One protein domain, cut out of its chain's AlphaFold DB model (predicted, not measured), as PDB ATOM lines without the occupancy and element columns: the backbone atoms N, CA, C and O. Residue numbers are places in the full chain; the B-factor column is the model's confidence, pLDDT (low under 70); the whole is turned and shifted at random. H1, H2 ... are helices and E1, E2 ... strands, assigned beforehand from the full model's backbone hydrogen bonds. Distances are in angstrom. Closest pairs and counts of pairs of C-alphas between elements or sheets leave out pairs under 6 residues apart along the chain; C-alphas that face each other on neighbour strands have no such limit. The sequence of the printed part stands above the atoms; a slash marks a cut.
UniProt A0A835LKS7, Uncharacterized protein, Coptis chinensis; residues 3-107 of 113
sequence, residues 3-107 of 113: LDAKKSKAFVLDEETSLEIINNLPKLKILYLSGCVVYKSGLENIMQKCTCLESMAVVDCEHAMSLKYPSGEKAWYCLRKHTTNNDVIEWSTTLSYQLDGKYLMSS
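AT A GLANCE: This is residues 3 to 107 of the 113 residues of an uncharacterized protein of Coptis chinensis (UniProt A0A835LKS7). A six-stranded, twisted sheet forms a wall with two side-by-side helices on one side and its other face bare. H2 packs on the sheet; H1 packs on H2 rather than on the sheet. The 105 printed residues run E1 H1 E2 H2 E3 E4 E5 E6, and the mixed sheet has the order E1 E2 E3 E4 E5 E6. The class is mixed, helices and strands; the whole is compact, with a radius of gyration of the C-alphas of 14.1 A and spans of 40 by 37 by 21 A.

IN THESE COORDINATES: E1, residues 3 to 6, begins at C-alpha 3 (80.529, 89.223, 109.935). H1, residues 15 to 24, measures 14.5 A. E2 is residues 30 to 34; H2, residues 40 to 49, measures 14.1 A; E3 is residues 55 to 59. E4, residues 75 to 83, measures 26.1 A and E5, residues 89 to 99, 32.4 A. E6, residues 102 to 106, ends at C-alpha 106 (87.326, 111.538, 119.625).

HOW THE PARTS SIT: E1 and E2 are parallel, with N 5 and O 32 at 2.9 A, as are E2 and E3, with N 33 and O 57 at 2.8 A. E1, H1, E2 and E2, H2, E3 are strand-helix-strand units, parallel neighbour strands with a helix between, with right-handed crossovers. E3 E4 E5 E6 is a meander of antiparallel hairpins: N 58 and O 77 are 2.8 A apart, N 78 and O 94 2.9 A, N 97 and O 104 2.9 A. H2 is on the sheet, height 10.7 A, over E4 and along the strands, at 19 degrees to E4 on the local plane. H1 touches H2, closest C-alphas Glu 15 and Gly 42, 4.5 A, at a shallow tilt of 27 degrees, the same way. In H1 and H2 every O i to N i+4 pair is within hydrogen-bond range.

THE WHOLE: The C-alphas of Asn 23 and Asp 100, farthest apart, are 42.2 A apart. The printed part has no cut. The link E3 to E4 is long. Residues 7 to 9, 64 to 75 and 101 to 107 have pLDDT under 70.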
ATOM      1  N   LEU A   3      79.253  89.766 110.392       90.69
ATOM      2  CA  LEU A   3      80.529  89.223 109.935       90.69
ATOM      3  C   LEU A   3      81.618  89.729 110.880       90.69
ATOM      4  O   LEU A   3      81.744  90.934 111.084       90.69
ATOM      5  N   ASP A   4      82.365  88.803 111.470       91.31
ATOM      6  CA  ASP A   4      83.418  89.083 112.445       91.31
ATOM      7  C   ASP A   4      84.724  88.447 111.954       91.31
ATOM      8  O   ASP A   4      84.888  87.227 112.013       91.31
ATOM      9  N   ALA A   5      85.622  89.273 111.419       87.06
ATOM     10  CA  ALA A   5      86.954  88.872 110.986       87.06
ATOM     11  C   ALA A   5      87.986  89.372 112.006       87.06
ATOM     12  O   ALA A   5      88.193  90.576 112.169       87.06
ATOM     13  N   LYS A   6      88.641  88.440 112.709       83.88
ATOM     14  CA  LYS A   6      89.625  88.732 113.764       83.88
ATOM     15  C   LYS A   6      90.981  88.107 113.470       83.88
ATOM     16  O   LYS A   6      91.065  86.928 113.144       83.88
ATOM     17  N   LYS A   7      92.033  88.881 113.747       63.84
ATOM     18  CA  LYS A   7      93.424  88.450 113.950       63.84
ATOM     19  C   LYS A   7      93.955  87.507 112.875       63.84
ATOM     20  O   LYS A   7      94.502  86.447 113.175       63.84
ATOM     21  N   SER A   8      93.878  87.932 111.625       57.12
ATOM     22  CA  SER A   8      94.782  87.399 110.623       57.12
ATOM     23  C   SER A   8      94.927  88.414 109.510       57.12
ATOM     24  O   SER A   8      93.939  88.764 108.866       57.12
ATOM     25  N   LYS A   9      96.171  88.809 109.219       60.66
ATOM     26  CA  LYS A   9      96.519  89.529 107.987       60.66
ATOM     27  C   LYS A   9      96.055  88.792 106.717       60.66
ATOM     28  O   LYS A   9      96.136  89.352 105.636       60.66
ATOM     29  N   ALA A  10      95.578  87.546 106.840       75.25
ATOM     30  CA  ALA A  10      94.938  86.802 105.764       75.25
ATOM     31  C   ALA A  10      93.602  87.401 105.307       75.25
ATOM     32  O   ALA A  10      93.212  87.160 104.171       75.25
ATOM     33  N   PHE A  11      92.886  88.145 106.159       86.25
ATOM     34  CA  PHE A  11      91.669  88.816 105.711       86.25
ATOM     35  C   PHE A  11      92.016  90.183 105.130       86.25
ATOM     36  O   PHE A  11      92.475  91.076 105.849       86.25
ATOM     37  N   VAL A  12      91.771  90.325 103.830       90.62
ATOM     38  CA  VAL A  12      91.988  91.547 103.063       90.62
ATOM     39  C   VAL A  12      90.627  92.072 102.619       90.62
ATOM     40  O   VAL A  12      89.910  91.380 101.916       90.62
ATOM     41  N   LEU A  13      90.249  93.279 103.032       91.25
ATOM     42  CA  LEU A  13      89.076  93.968 102.500       91.25
ATOM     43  C   LEU A  13      89.513  94.899 101.368       91.25
ATOM     44  O   LEU A  13      89.815  96.069 101.595       91.25
ATOM     45  N   ASP A  14      89.554  94.364 100.156       92.25
ATOM     46  CA  ASP A  14      89.779  95.090  98.909       92.25
ATOM     47  C   ASP A  14      88.497  95.164  98.064       92.25
ATOM     48  O   ASP A  14      87.394  94.869  98.535       92.25
ATOM     49  N   GLU A  15      88.625  95.622  96.818       92.81
ATOM     50  CA  GLU A  15      87.495  95.728  95.897       92.81
ATOM     51  C   GLU A  15      86.840  94.365  95.637       92.81
ATOM     52  O   GLU A  15      85.622  94.246  95.770       92.81
ATOM     53  N   GLU A  16      87.622  93.329  95.348       95.31
ATOM     54  CA  GLU A  16      87.116  91.986  95.047       95.31
ATOM     55  C   GLU A  16      86.393  91.372  96.252       95.31
ATOM     56  O   GLU A  16      85.210  91.029  96.168       95.31
ATOM     57  N   THR A  17      87.050  91.354  97.411       94.25
ATOM     58  CA  THR A  17      86.492  90.783  98.644       94.25
ATOM     59  C   THR A  17      85.228  91.525  99.076       94.25
ATOM     60  O   THR A  17      84.262  90.922  99.549       94.25
ATOM     61  N   SER A  18      85.185  92.849  98.884       94.19
ATOM     62  CA  SER A  18      83.981  93.625  99.189       94.19
ATOM     63  C   SER A  18      82.784  93.204  98.330       94.19
ATOM     64  O   SER A  18      81.677  93.085  98.856       94.19
ATOM     65  N   LEU A  19      82.991  92.914  97.039       94.88
ATOM     66  CA  LEU A  19      81.934  92.451  96.137       94.88
ATOM     67  C   LEU A  19      81.438  91.056  96.519       94.88
ATOM     68  O   LEU A  19      80.229  90.819  96.510       94.88
ATOM     69  N   GLU A  20      82.333  90.150  96.916       95.38
ATOM     70  CA  GLU A  20      81.938  88.835  97.422       95.38
ATOM     71  C   GLU A  20      81.061  88.945  98.670       95.38
ATOM     72  O   GLU A  20      80.021  88.285  98.755       95.38
ATOM     73  N   ILE A  21      81.432  89.810  99.619       93.56
ATOM     74  CA  ILE A  21      80.632  90.067 100.821       93.56
ATOM     75  C   ILE A  21      79.253  90.608 100.442       93.56
ATOM     76  O   ILE A  21      78.251  90.128 100.968       93.56
ATOM     77  N   ILE A  22      79.176  91.575  99.526       93.62
ATOM     78  CA  ILE A  22      77.903  92.163  99.085       93.62
ATOM     79  C   ILE A  22      76.995  91.096  98.461       93.62
ATOM     80  O   ILE A  22      75.810  91.026  98.792       93.62
ATOM     81  N   ASN A  23      77.552  90.249  97.594       94.56
ATOM     82  CA  ASN A  23      76.791  89.250  96.848       94.56
ATOM     83  C   ASN A  23      76.334  88.081  97.726       94.56
ATOM     84  O   ASN A  23      75.222  87.581  97.563       94.56
ATOM     85  N   ASN A  24      77.169  87.652  98.674       95.56
ATOM     86  CA  ASN A  24      76.883  86.486  99.512       95.56
ATOM     87  C   ASN A  24      76.201  86.849 100.838       95.56
ATOM     88  O   ASN A  24      75.499  86.019 101.418       95.56
ATOM     89  N   LEU A  25      76.373  88.083 101.323       94.50
ATOM     90  CA  LEU A  25      75.840  88.557 102.603       94.50
ATOM     91  C   LEU A  25      74.898  89.768 102.435       94.50
ATOM     92  O   LEU A  25      75.076  90.788 103.107       94.50
ATOM     93  N   PRO A  26      73.817  89.676 101.635       91.19
ATOM     94  CA  PRO A  26      72.933  90.814 101.350       91.19
ATOM     95  C   PRO A  26      72.192  91.357 102.587       91.19
ATOM     96  O   PRO A  26      71.654  92.459 102.567       91.19
ATOM     97  N   LYS A  27      72.155  90.588 103.684       93.00
ATOM     98  CA  LYS A  27      71.532  90.961 104.968       93.00
ATOM     99  C   LYS A  27      72.559  91.312 106.052       93.00
ATOM    100  O   LYS A  27      72.234  91.259 107.247       93.00
ATOM    101  N   LEU A  28      73.807  91.589 105.667       93.81
ATOM    102  CA  LEU A  28      74.856  92.002 106.594       93.81
ATOM    103  C   LEU A  28      74.445  93.303 107.288       93.81
ATOM    104  O   LEU A  28      74.140  94.287 106.626       93.81
ATOM    105  N   LYS A  29      74.417  93.278 108.623       94.31
ATOM    106  CA  LYS A  29      74.053  94.418 109.480       94.31
ATOM    107  C   LYS A  29      75.246  94.967 110.241       94.31
ATOM    108  O   LYS A  29      75.336  96.167 110.464       94.31
ATOM    109  N   ILE A  30      76.150  94.085 110.652       93.25
ATOM    110  CA  ILE A  30      77.302  94.444 111.470       93.25
ATOM    111  C   ILE A  30      78.545  93.830 110.840       93.25
ATOM    112  O   ILE A  30      78.574  92.621 110.603       93.25
ATOM    113  N   LEU A  31      79.556  94.655 110.589       92.50
ATOM    114  CA  LEU A  31      80.868  94.223 110.114       92.50
ATOM    115  C   LEU A  31      81.931  94.568 111.158       92.50
ATOM    116  O   LEU A  31      82.129  95.736 111.471       92.50
ATOM    117  N   TYR A  32      82.616  93.566 111.693       91.38
ATOM    118  CA  TYR A  32      83.733  93.752 112.611       91.38
ATOM    119  C   TYR A  32      85.017  93.247 111.957       91.38
ATOM    120  O   TYR A  32      85.111  92.077 111.598       91.38
ATOM    121  N   LEU A  33      85.992  94.138 111.802       89.25
ATOM    122  CA  LEU A  33      87.313  93.853 111.253       89.25
ATOM    123  C   LEU A  33      88.347  94.180 112.321       89.25
ATOM    124  O   LEU A  33      88.407  95.315 112.794       89.25
ATOM    125  N   SER A  34      89.165  93.204 112.702       88.12
ATOM    126  CA  SER A  34      90.248  93.413 113.655       88.12
ATOM    127  C   SER A  34      91.539  92.740 113.219       88.12
ATOM    128  O   SER A  34      91.562  91.522 113.041       88.12
ATOM    129  N   GLY A  35      92.633  93.498 113.107       85.38
ATOM    130  CA  GLY A  35      93.922  92.949 112.677       85.38
ATOM    131  C   GLY A  35      93.922  92.474 111.221       85.38
ATOM    132  O   GLY A  35      94.592  91.488 110.908       85.38
ATOM    133  N   CYS A  36      93.113  93.108 110.368       88.38
ATOM    134  CA  CYS A  36      92.954  92.793 108.947       88.38
ATOM    135  C   CYS A  36      93.726  93.791 108.072       88.38
ATOM    136  O   CYS A  36      94.159  94.839 108.547       88.38
ATOM    137  N   VAL A  37      93.847  93.508 106.778       87.75
ATOM    138  CA  VAL A  37      94.256  94.503 105.777       87.75
ATOM    139  C   VAL A  37      92.987  95.108 105.193       87.75
ATOM    140  O   VAL A  37      92.113  94.372 104.754       87.75
ATOM    141  N   VAL A  38      92.831  96.426 105.218       87.81
ATOM    142  CA  VAL A  38      91.596  97.085 104.775       87.81
ATOM    143  C   VAL A  38      91.933  98.224 103.828       87.81
ATOM    144  O   VAL A  38      92.547  99.208 104.225       87.81
ATOM    145  N   TYR A  39      91.503  98.112 102.576       87.81
ATOM    146  CA  TYR A  39      91.674  99.150 101.571       87.81
ATOM    147  C   TYR A  39      90.455 100.070 101.508       87.81
ATOM    148  O   TYR A  39      89.311  99.655 101.718       87.81
ATOM    149  N   LYS A  40      90.706 101.335 101.149       83.31
ATOM    150  CA  LYS A  40      89.667 102.360 100.985       83.31
ATOM    151  C   LYS A  40      88.559 101.916 100.021       83.31
ATOM    152  O   LYS A  40      87.389 102.053 100.355       83.31
ATOM    153  N   SER A  41      88.923 101.349  98.871       87.31
ATOM    154  CA  SER A  41      87.960 100.891  97.861       87.31
ATOM    155  C   SER A  41      87.011  99.815  98.397       87.31
ATOM    156  O   SER A  41      85.804  99.881  98.164       87.31
ATOM    157  N   GLY A  42      87.532  98.857  99.169       90.31
ATOM    158  CA  GLY A  42      86.723  97.815  99.798       90.31
ATOM    159  C   GLY A  42      85.737  98.382 100.824       90.31
ATOM    160  O   GLY A  42      84.561  98.016 100.825       90.31
ATOM    161  N   LEU A  43      86.181  99.333 101.654       87.50
ATOM    162  CA  LEU A  43      85.311 100.040 102.603       87.50
ATOM    163  C   LEU A  43      84.202 100.832 101.903       87.50
ATOM    164  O   LEU A  43      83.039 100.703 102.283       87.50
ATOM    165  N   GLU A  44      84.540 101.619 100.878       86.62
ATOM    166  CA  GLU A  44      83.571 102.417 100.115       86.62
ATOM    167  C   GLU A  44      82.500 101.529  99.475       86.62
ATOM    168  O   GLU A  44      81.307 101.816  99.598       86.62
ATOM    169  N   ASN A  45      82.900 100.401  98.878       90.88
ATOM    170  CA  ASN A  45      81.965  99.427  98.324       90.88
ATOM    171  C   ASN A  45      80.993  98.902  99.386       90.88
ATOM    172  O   ASN A  45      79.782  98.915  99.158       90.88
ATOM    173  N   ILE A  46      81.492  98.476 100.549       91.00
ATOM    174  CA  ILE A  46      80.642  97.991 101.642       91.00
ATOM    175  C   ILE A  46      79.678  99.091 102.110       91.00
ATOM    176  O   ILE A  46      78.478  98.848 102.234       91.00
ATOM    177  N   MET A  47      80.169 100.313 102.327       85.94
ATOM    178  CA  MET A  47      79.357 101.430 102.821       85.94
ATOM    179  C   MET A  47      78.261 101.858 101.837       85.94
ATOM    180  O   MET A  47      77.177 102.258 102.271       85.94
ATOM    181  N   GLN A  48      78.524 101.776 100.530       86.81
ATOM    182  CA  GLN A  48      77.581 102.175  99.483       86.81
ATOM    183  C   GLN A  48      76.595 101.063  99.112       86.81
ATOM    184  O   GLN A  48      75.431 101.344  98.831       86.81
ATOM    185  N   LYS A  49      77.044  99.802  99.093       90.06
ATOM    186  CA  LYS A  49      76.285  98.688  98.498       90.06
ATOM    187  C   LYS A  49      75.677  97.737  99.528       90.06
ATOM    188  O   LYS A  49      74.653  97.122  99.232       90.06
ATOM    189  N   CYS A  50      76.216  97.629 100.747       89.56
ATOM    190  CA  CYS A  50      75.562  96.865 101.814       89.56
ATOM    191  C   CYS A  50      74.418  97.688 102.427       89.56
ATOM    192  O   CYS A  50      74.554  98.329 103.470       89.56
ATOM    193  N   THR A  51      73.255  97.667 101.780       88.94
ATOM    194  CA  THR A  51      72.089  98.485 102.159       88.94
ATOM    195  C   THR A  51      71.577  98.200 103.573       88.94
ATOM    196  O   THR A  51      71.152  99.132 104.260       88.94
ATOM    197  N   CYS A  52      71.676  96.953 104.042       91.00
ATOM    198  CA  CYS A  52      71.300  96.547 105.398       91.00
ATOM    199  C   CYS A  52      72.373  96.810 106.466       91.00
ATOM    200  O   CYS A  52      72.102  96.540 107.635       91.00
ATOM    201  N   LEU A  53      73.567  97.290 106.100       91.00
ATOM    202  CA  LEU A  53      74.647  97.506 107.058       91.00
ATOM    203  C   LEU A  53      74.294  98.671 107.980       91.00
ATOM    204  O   LEU A  53      74.049  99.776 107.517       91.00
ATOM    205  N   GLU A  54      74.273  98.425 109.282       91.81
ATOM    206  CA  GLU A  54      73.911  99.389 110.326       91.81
ATOM    207  C   GLU A  54      75.165  99.906 111.048       91.81
ATOM    208  O   GLU A  54      75.250 101.077 111.423       91.81
ATOM    209  N   SER A  55      76.170  99.045 111.229       89.81
ATOM    210  CA  SER A  55      77.404  99.404 111.924       89.81
ATOM    211  C   SER A  55      78.613  98.657 111.375       89.81
ATOM    212  O   SER A  55      78.523  97.506 110.946       89.81
ATOM    213  N   MET A  56      79.763  99.317 111.426       90.12
ATOM    214  CA  MET A  56      81.052  98.736 111.104       90.12
ATOM    215  C   MET A  56      82.079  99.138 112.162       90.12
ATOM    216  O   MET A  56      82.098 100.277 112.621       90.12
ATOM    217  N   ALA A  57      82.944  98.209 112.544       87.94
ATOM    218  CA  ALA A  57      84.094  98.488 113.385       87.94
ATOM    219  C   ALA A  57      85.362  98.001 112.688       87.94
ATOM    220  O   ALA A  57      85.415  96.866 112.217       87.94
ATOM    221  N   VAL A  58      86.374  98.859 112.643       85.19
ATOM    222  CA  VAL A  58      87.691  98.579 112.072       85.19
ATOM    223  C   VAL A  58      88.730  98.836 113.152       85.19
ATOM    224  O   VAL A  58      88.822  99.932 113.698       85.19
ATOM    225  N   VAL A  59      89.478  97.804 113.514       83.00
ATOM    226  CA  VAL A  59      90.302  97.778 114.720       83.00
ATOM    227  C   VAL A  59      91.691  97.285 114.373       83.00
ATOM    228  O   VAL A  59      91.832  96.135 113.976       83.00
ATOM    229  N   ASP A  60      92.727  98.090 114.601       80.81
ATOM    230  CA  ASP A  60      94.112  97.618 114.417       80.81
ATOM    231  C   ASP A  60      94.347  97.024 113.005       80.81
ATOM    232  O   ASP A  60      95.022  96.011 112.843       80.81
ATOM    233  N   CYS A  61      93.690  97.589 111.984       81.50
ATOM    234  CA  CYS A  61      93.776  97.115 110.604       81.50
ATOM    235  C   CYS A  61      94.799  97.927 109.802       81.50
ATOM    236  O   CYS A  61      94.820  99.158 109.868       81.50
ATOM    237  N   GLU A  62      95.602  97.244 108.991       80.69
ATOM    238  CA  GLU A  62      96.542  97.876 108.064       80.69
ATOM    239  C   GLU A  62      95.784  98.562 106.924       80.69
ATOM    240  O   GLU A  62      94.711  98.108 106.531       80.69
ATOM    241  N   HIS A  63      96.336  99.651 106.382       78.25
ATOM    242  CA  HIS A  63      95.764 100.444 105.280       78.25
ATOM    243  C   HIS A  63      94.392 101.092 105.537       78.25
ATOM    244  O   HIS A  63      94.000 101.970 104.764       78.25
ATOM    245  N   ALA A  64      93.715 100.747 106.640       67.31
ATOM    246  CA  ALA A  64      92.390 101.248 106.987       67.31
ATOM    247  C   ALA A  64      92.339 102.777 107.040       67.31
ATOM    248  O   ALA A  64      91.281 103.345 106.779       67.31
ATOM    249  N   MET A  65      93.468 103.444 107.327       59.94
ATOM    250  CA  MET A  65      93.598 104.889 107.183       59.94
ATOM    251  C   MET A  65      95.031 105.362 106.923       59.94
ATOM    252  O   MET A  65      96.000 104.878 107.502       59.94
ATOM    253  N   SER A  66      95.134 106.417 106.118       48.28
ATOM    254  CA  SER A  66      96.327 107.242 105.920       48.28
ATOM    255  C   SER A  66      96.526 108.330 106.992       48.28
ATOM    256  O   SER A  66      97.469 109.118 106.872       48.28
ATOM    257  N   LEU A  67      95.682 108.422 108.033       45.16
ATOM    258  CA  LEU A  67      95.948 109.350 109.141       45.16
ATOM    259  C   LEU A  67      97.103 108.780 109.955       45.16
ATOM    260  O   LEU A  67      96.944 107.813 110.698       45.16
ATOM    261  N   LYS A  68      98.280 109.379 109.773       44.50
ATOM    262  CA  LYS A  68      99.476 109.105 110.564       44.50
ATOM    263  C   LYS A  68      99.125 109.232 112.043       44.50
ATOM    264  O   LYS A  68      98.992 110.342 112.555       44.50
ATOM    265  N   TYR A  69      98.971 108.098 112.715       50.81
ATOM    266  CA  TYR A  69      98.936 108.077 114.165       50.81
ATOM    267  C   TYR A  69     100.320 108.486 114.682       50.81
ATOM    268  O   TYR A  69     101.316 107.977 114.161       50.81
ATOM    269  N   PRO A  70     100.429 109.400 115.664       44.03
ATOM    270  CA  PRO A  70     101.731 109.844 116.162       44.03
ATOM    271  C   PRO A  70     102.532 108.751 116.884       44.03
ATOM    272  O   PRO A  70     103.728 108.910 117.099       44.03
ATOM    273  N   SER A  71     101.904 107.644 117.263       50.31
ATOM    274  CA  SER A  71     102.533 106.559 118.007       50.31
ATOM    275  C   SER A  71     101.962 105.235 117.516       50.31
ATOM    276  O   SER A  71     100.793 105.175 117.147       50.31
ATOM    277  N   GLY A  72     102.772 104.175 117.477       55.22
ATOM    278  CA  GLY A  72     102.363 102.819 117.077       55.22
ATOM    279  C   GLY A  72     101.381 102.138 118.044       55.22
ATOM    280  O   GLY A  72     101.536 100.956 118.339       55.22
ATOM    281  N   GLU A  73     100.418 102.885 118.581       60.72
ATOM    282  CA  GLU A  73      99.357 102.420 119.467       60.72
ATOM    283  C   GLU A  73      98.091 102.039 118.688       60.72
ATOM    284  O   GLU A  73      97.864 102.453 117.550       60.72
ATOM    285  N   LYS A  74      97.256 101.210 119.321       65.12
ATOM    286  CA  LYS A  74      96.044 100.653 118.716       65.12
ATOM    287  C   LYS A  74      94.979 101.731 118.564       65.12
ATOM    288  O   LYS A  74      94.576 102.353 119.548       65.12
ATOM    289  N   ALA A  75      94.476 101.876 117.345       69.00
ATOM    290  CA  ALA A  75      93.318 102.701 117.046       69.00
ATOM    291  C   ALA A  75      92.100 101.839 116.684       69.00
ATOM    292  O   ALA A  75      92.201 100.788 116.039       69.00
ATOM    293  N   TRP A  76      90.938 102.308 117.124       73.75
ATOM    294  CA  TRP A  76      89.624 101.722 116.910       73.75
ATOM    295  C   TRP A  76      88.743 102.729 116.180       73.75
ATOM    296  O   TRP A  76      88.538 103.843 116.660       73.75
ATOM    297  N   TYR A  77      88.176 102.311 115.056       78.00
ATOM    298  CA  TYR A  77      87.222 103.091 114.281       78.00
ATOM    299  C   TYR A  77      85.869 102.418 114.351       78.00
ATOM    300  O   TYR A  77      85.722 101.258 113.974       78.00
ATOM    301  N   CYS A  78      84.872 103.155 114.816       78.12
ATOM    302  CA  CYS A  78      83.484 102.733 114.770       78.12
ATOM    303  C   CYS A  78      82.759 103.620 113.767       78.12
ATOM    304  O   CYS A  78      82.599 104.816 114.011       78.12
ATOM    305  N   LEU A  79      82.324 103.030 112.660       83.25
ATOM    306  CA  LEU A  79      81.452 103.668 111.695       83.25
ATOM    307  C   LEU A  79      80.009 103.259 111.997       83.25
ATOM    308  O   LEU A  79      79.694 102.074 112.174       83.25
ATOM    309  N   ARG A  80      79.109 104.234 112.052       83.88
ATOM    310  CA  ARG A  80      77.678 103.976 112.221       83.88
ATOM    311  C   ARG A  80      76.891 104.637 111.114       83.88
ATOM    312  O   ARG A  80      77.104 105.812 110.817       83.88
ATOM    313  N   LYS A  81      75.986 103.859 110.528       83.12
ATOM    314  CA  LYS A  81      75.043 104.344 109.534       83.12
ATOM    315  C   LYS A  81      73.884 105.016 110.248       83.12
ATOM    316  O   LYS A  81      73.306 104.445 111.173       83.12
ATOM    317  N   HIS A  82      73.517 106.194 109.783       81.12
ATOM    318  CA  HIS A  82      72.339 106.907 110.238       81.12
ATOM    319  C   HIS A  82      71.537 107.354 109.023       81.12
ATOM    320  O   HIS A  82      72.100 107.789 108.020       81.12
ATOM    321  N   THR A  83      70.218 107.231 109.113       76.25
ATOM    322  CA  THR A  83      69.306 107.820 108.135       76.25
ATOM    323  C   THR A  83      68.837 109.145 108.708       76.25
ATOM    324  O   THR A  83      68.300 109.185 109.817       76.25
ATOM    325  N   THR A  84      69.092 110.231 107.989       76.44
ATOM    326  CA  THR A  84      68.603 111.558 108.372       76.44
ATOM    327  C   THR A  84      67.106 111.684 108.097       76.44
ATOM    328  O   THR A  84      66.513 110.868 107.396       76.44
ATOM    329  N   ASN A  85      66.493 112.760 108.592       77.50
ATOM    330  CA  ASN A  85      65.072 113.052 108.367       77.50
ATOM    331  C   ASN A  85      64.699 113.227 106.880       77.50
ATOM    332  O   ASN A  85      63.517 113.220 106.557       77.50
ATOM    333  N   ASN A  86      65.688 113.384 105.992       81.12
ATOM    334  CA  ASN A  86      65.503 113.524 104.545       81.12
ATOM    335  C   ASN A  86      65.816 112.221 103.783       81.12
ATOM    336  O   ASN A  86      66.140 112.278 102.598       81.12
ATOM    337  N   ASP A  87      65.829 111.070 104.463       77.69
ATOM    338  CA  ASP A  87      66.220 109.758 103.918       77.69
ATOM    339  C   ASP A  87      67.659 109.688 103.366       77.69
ATOM    340  O   ASP A  87      68.056 108.713 102.722       77.69
ATOM    341  N   VAL A  88      68.490 110.695 103.656       77.19
ATOM    342  CA  VAL A  88      69.911 110.689 103.298       77.19
ATOM    343  C   VAL A  88      70.658 109.782 104.268       77.19
ATOM    344  O   VAL A  88      70.538 109.933 105.486       77.19
ATOM    345  N   ILE A  89      71.434 108.848 103.717       77.75
ATOM    346  CA  ILE A  89      72.328 107.975 104.476       77.75
ATOM    347  C   ILE A  89      73.615 108.735 104.787       77.75
ATOM    348  O   ILE A  89      74.356 109.110 103.881       77.75
ATOM    349  N   GLU A  90      73.912 108.876 106.071       80.06
ATOM    350  CA  GLU A  90      75.160 109.437 106.576       80.06
ATOM    351  C   GLU A  90      75.918 108.396 107.397       80.06
ATOM    352  O   GLU A  90      75.331 107.526 108.049       80.06
ATOM    353  N   TRP A  91      77.246 108.492 107.377       78.88
ATOM    354  CA  TRP A  91      78.120 107.669 108.202       78.88
ATOM    355  C   TRP A  91      78.844 108.554 109.206       78.88
ATOM    356  O   TRP A  91      79.559 109.476 108.822       78.88
ATOM    357  N   SER A  92      78.669 108.268 110.494       76.19
ATOM    358  CA  SER A  92      79.460 108.897 111.549       76.19
ATOM    359  C   SER A  92      80.660 108.019 111.878       76.19
ATOM    360  O   SER A  92      80.543 106.793 111.899       76.19
ATOM    361  N   THR A  93      81.809 108.641 112.145       76.06
ATOM    362  CA  THR A  93      83.017 107.936 112.583       76.06
ATOM    363  C   THR A  93      83.331 108.325 114.015       76.06
ATOM    364  O   THR A  93      83.315 109.492 114.386       76.06
ATOM    365  N   THR A  94      83.619 107.339 114.853       76.31
ATOM    366  CA  THR A  94      84.211 107.570 116.171       76.31
ATOM    367  C   THR A  94      85.581 106.924 116.185       76.31
ATOM    368  O   THR A  94      85.696 105.723 115.942       76.31
ATOM    369  N   LEU A  95      86.607 107.722 116.466       76.50
ATOM    370  CA  LEU A  95      87.966 107.250 116.678       76.50
ATOM    371  C   LEU A  95      88.187 107.089 118.182       76.50
ATOM    372  O   LEU A  95      88.015 108.032 118.951       76.50
ATOM    373  N   SER A  96      88.592 105.898 118.602       76.38
ATOM    374  CA  SER A  96      89.093 105.652 119.953       76.38
ATOM    375  C   SER A  96      90.520 105.143 119.867       76.38
ATOM    376  O   SER A  96      90.847 104.366 118.978       76.38
ATOM    377  N   TYR A  97      91.372 105.564 120.788       73.00
ATOM    378  CA  TYR A  97      92.764 105.145 120.816       73.00
ATOM    379  C   TYR A  97      93.298 105.135 122.232       73.00
ATOM    380  O   TYR A  97      92.753 105.786 123.129       73.00
ATOM    381  N   GLN A  98      94.377 104.388 122.412       70.31
ATOM    382  CA  GLN A  98      95.165 104.444 123.626       70.31
ATOM    383  C   GLN A  98      96.320 105.437 123.431       70.31
ATOM    384  O   GLN A  98      96.881 105.533 122.339       70.31
ATOM    385  N   LEU A  99      96.585 106.237 124.463       70.62
ATOM    386  CA  LEU A  99      97.770 107.083 124.572       70.62
ATOM    387  C   LEU A  99      98.263 107.016 126.015       70.62
ATOM    388  O   LEU A  99      97.515 107.361 126.934       70.62
ATOM    389  N   ASP A 100      99.491 106.541 126.225       74.88
ATOM    390  CA  ASP A 100     100.112 106.426 127.556       74.88
ATOM    391  C   ASP A 100      99.221 105.690 128.580       74.88
ATOM    392  O   ASP A 100      99.058 106.094 129.735       74.88
ATOM    393  N   GLY A 101      98.561 104.615 128.138       68.62
ATOM    394  CA  GLY A 101      97.669 103.820 128.984       68.62
ATOM    395  C   GLY A 101      96.272 104.417 129.204       68.62
ATOM    396  O   GLY A 101      95.421 103.740 129.783       68.62
ATOM    397  N   LYS A 102      95.991 105.632 128.717       69.56
ATOM    398  CA  LYS A 102      94.673 106.277 128.799       69.56
ATOM    399  C   LYS A 102      93.871 106.058 127.519       69.56
ATOM    400  O   LYS A 102      94.407 106.146 126.421       69.56
ATOM    401  N   TYR A 103      92.571 105.815 127.674       64.06
ATOM    402  CA  TYR A 103      91.629 105.752 126.558       64.06
ATOM    403  C   TYR A 103      91.157 107.159 126.203       64.06
ATOM    404  O   TYR A 103      90.567 107.849 127.036       64.06
ATOM    405  N   LEU A 104      91.398 107.565 124.961       67.06
ATOM    406  CA  LEU A 104      90.895 108.806 124.392       67.06
ATOM    407  C   LEU A 104      89.872 108.465 123.312       67.06
ATOM    408  O   LEU A 104      90.129 107.648 122.427       67.06
ATOM    409  N   MET A 105      88.698 109.088 123.397       62.53
ATOM    410  CA  MET A 105      87.641 108.966 122.400       62.53
ATOM    411  C   MET A 105      87.442 110.325 121.748       62.53
ATOM    412  O   MET A 105      87.160 111.312 122.424       62.53
ATOM    413  N   SER A 106      87.605 110.368 120.434       64.50
ATOM    414  CA  SER A 106      87.326 111.538 119.625       64.50
ATOM    415  C   SER A 106      86.213 111.188 118.648       64.50
ATOM    416  O   SER A 106      86.391 110.402 117.712       64.50
ATOM    417  N   SER A 107      85.033 111.758 118.884       54.50
ATOM    418  CA  SER A 107      83.936 111.736 117.919       54.50
ATOM    419  C   SER A 107      84.237 112.778 116.860       54.50
ATOM    420  O   SER A 107      83.769 113.913 116.927       54.50
TER     421      SER A 107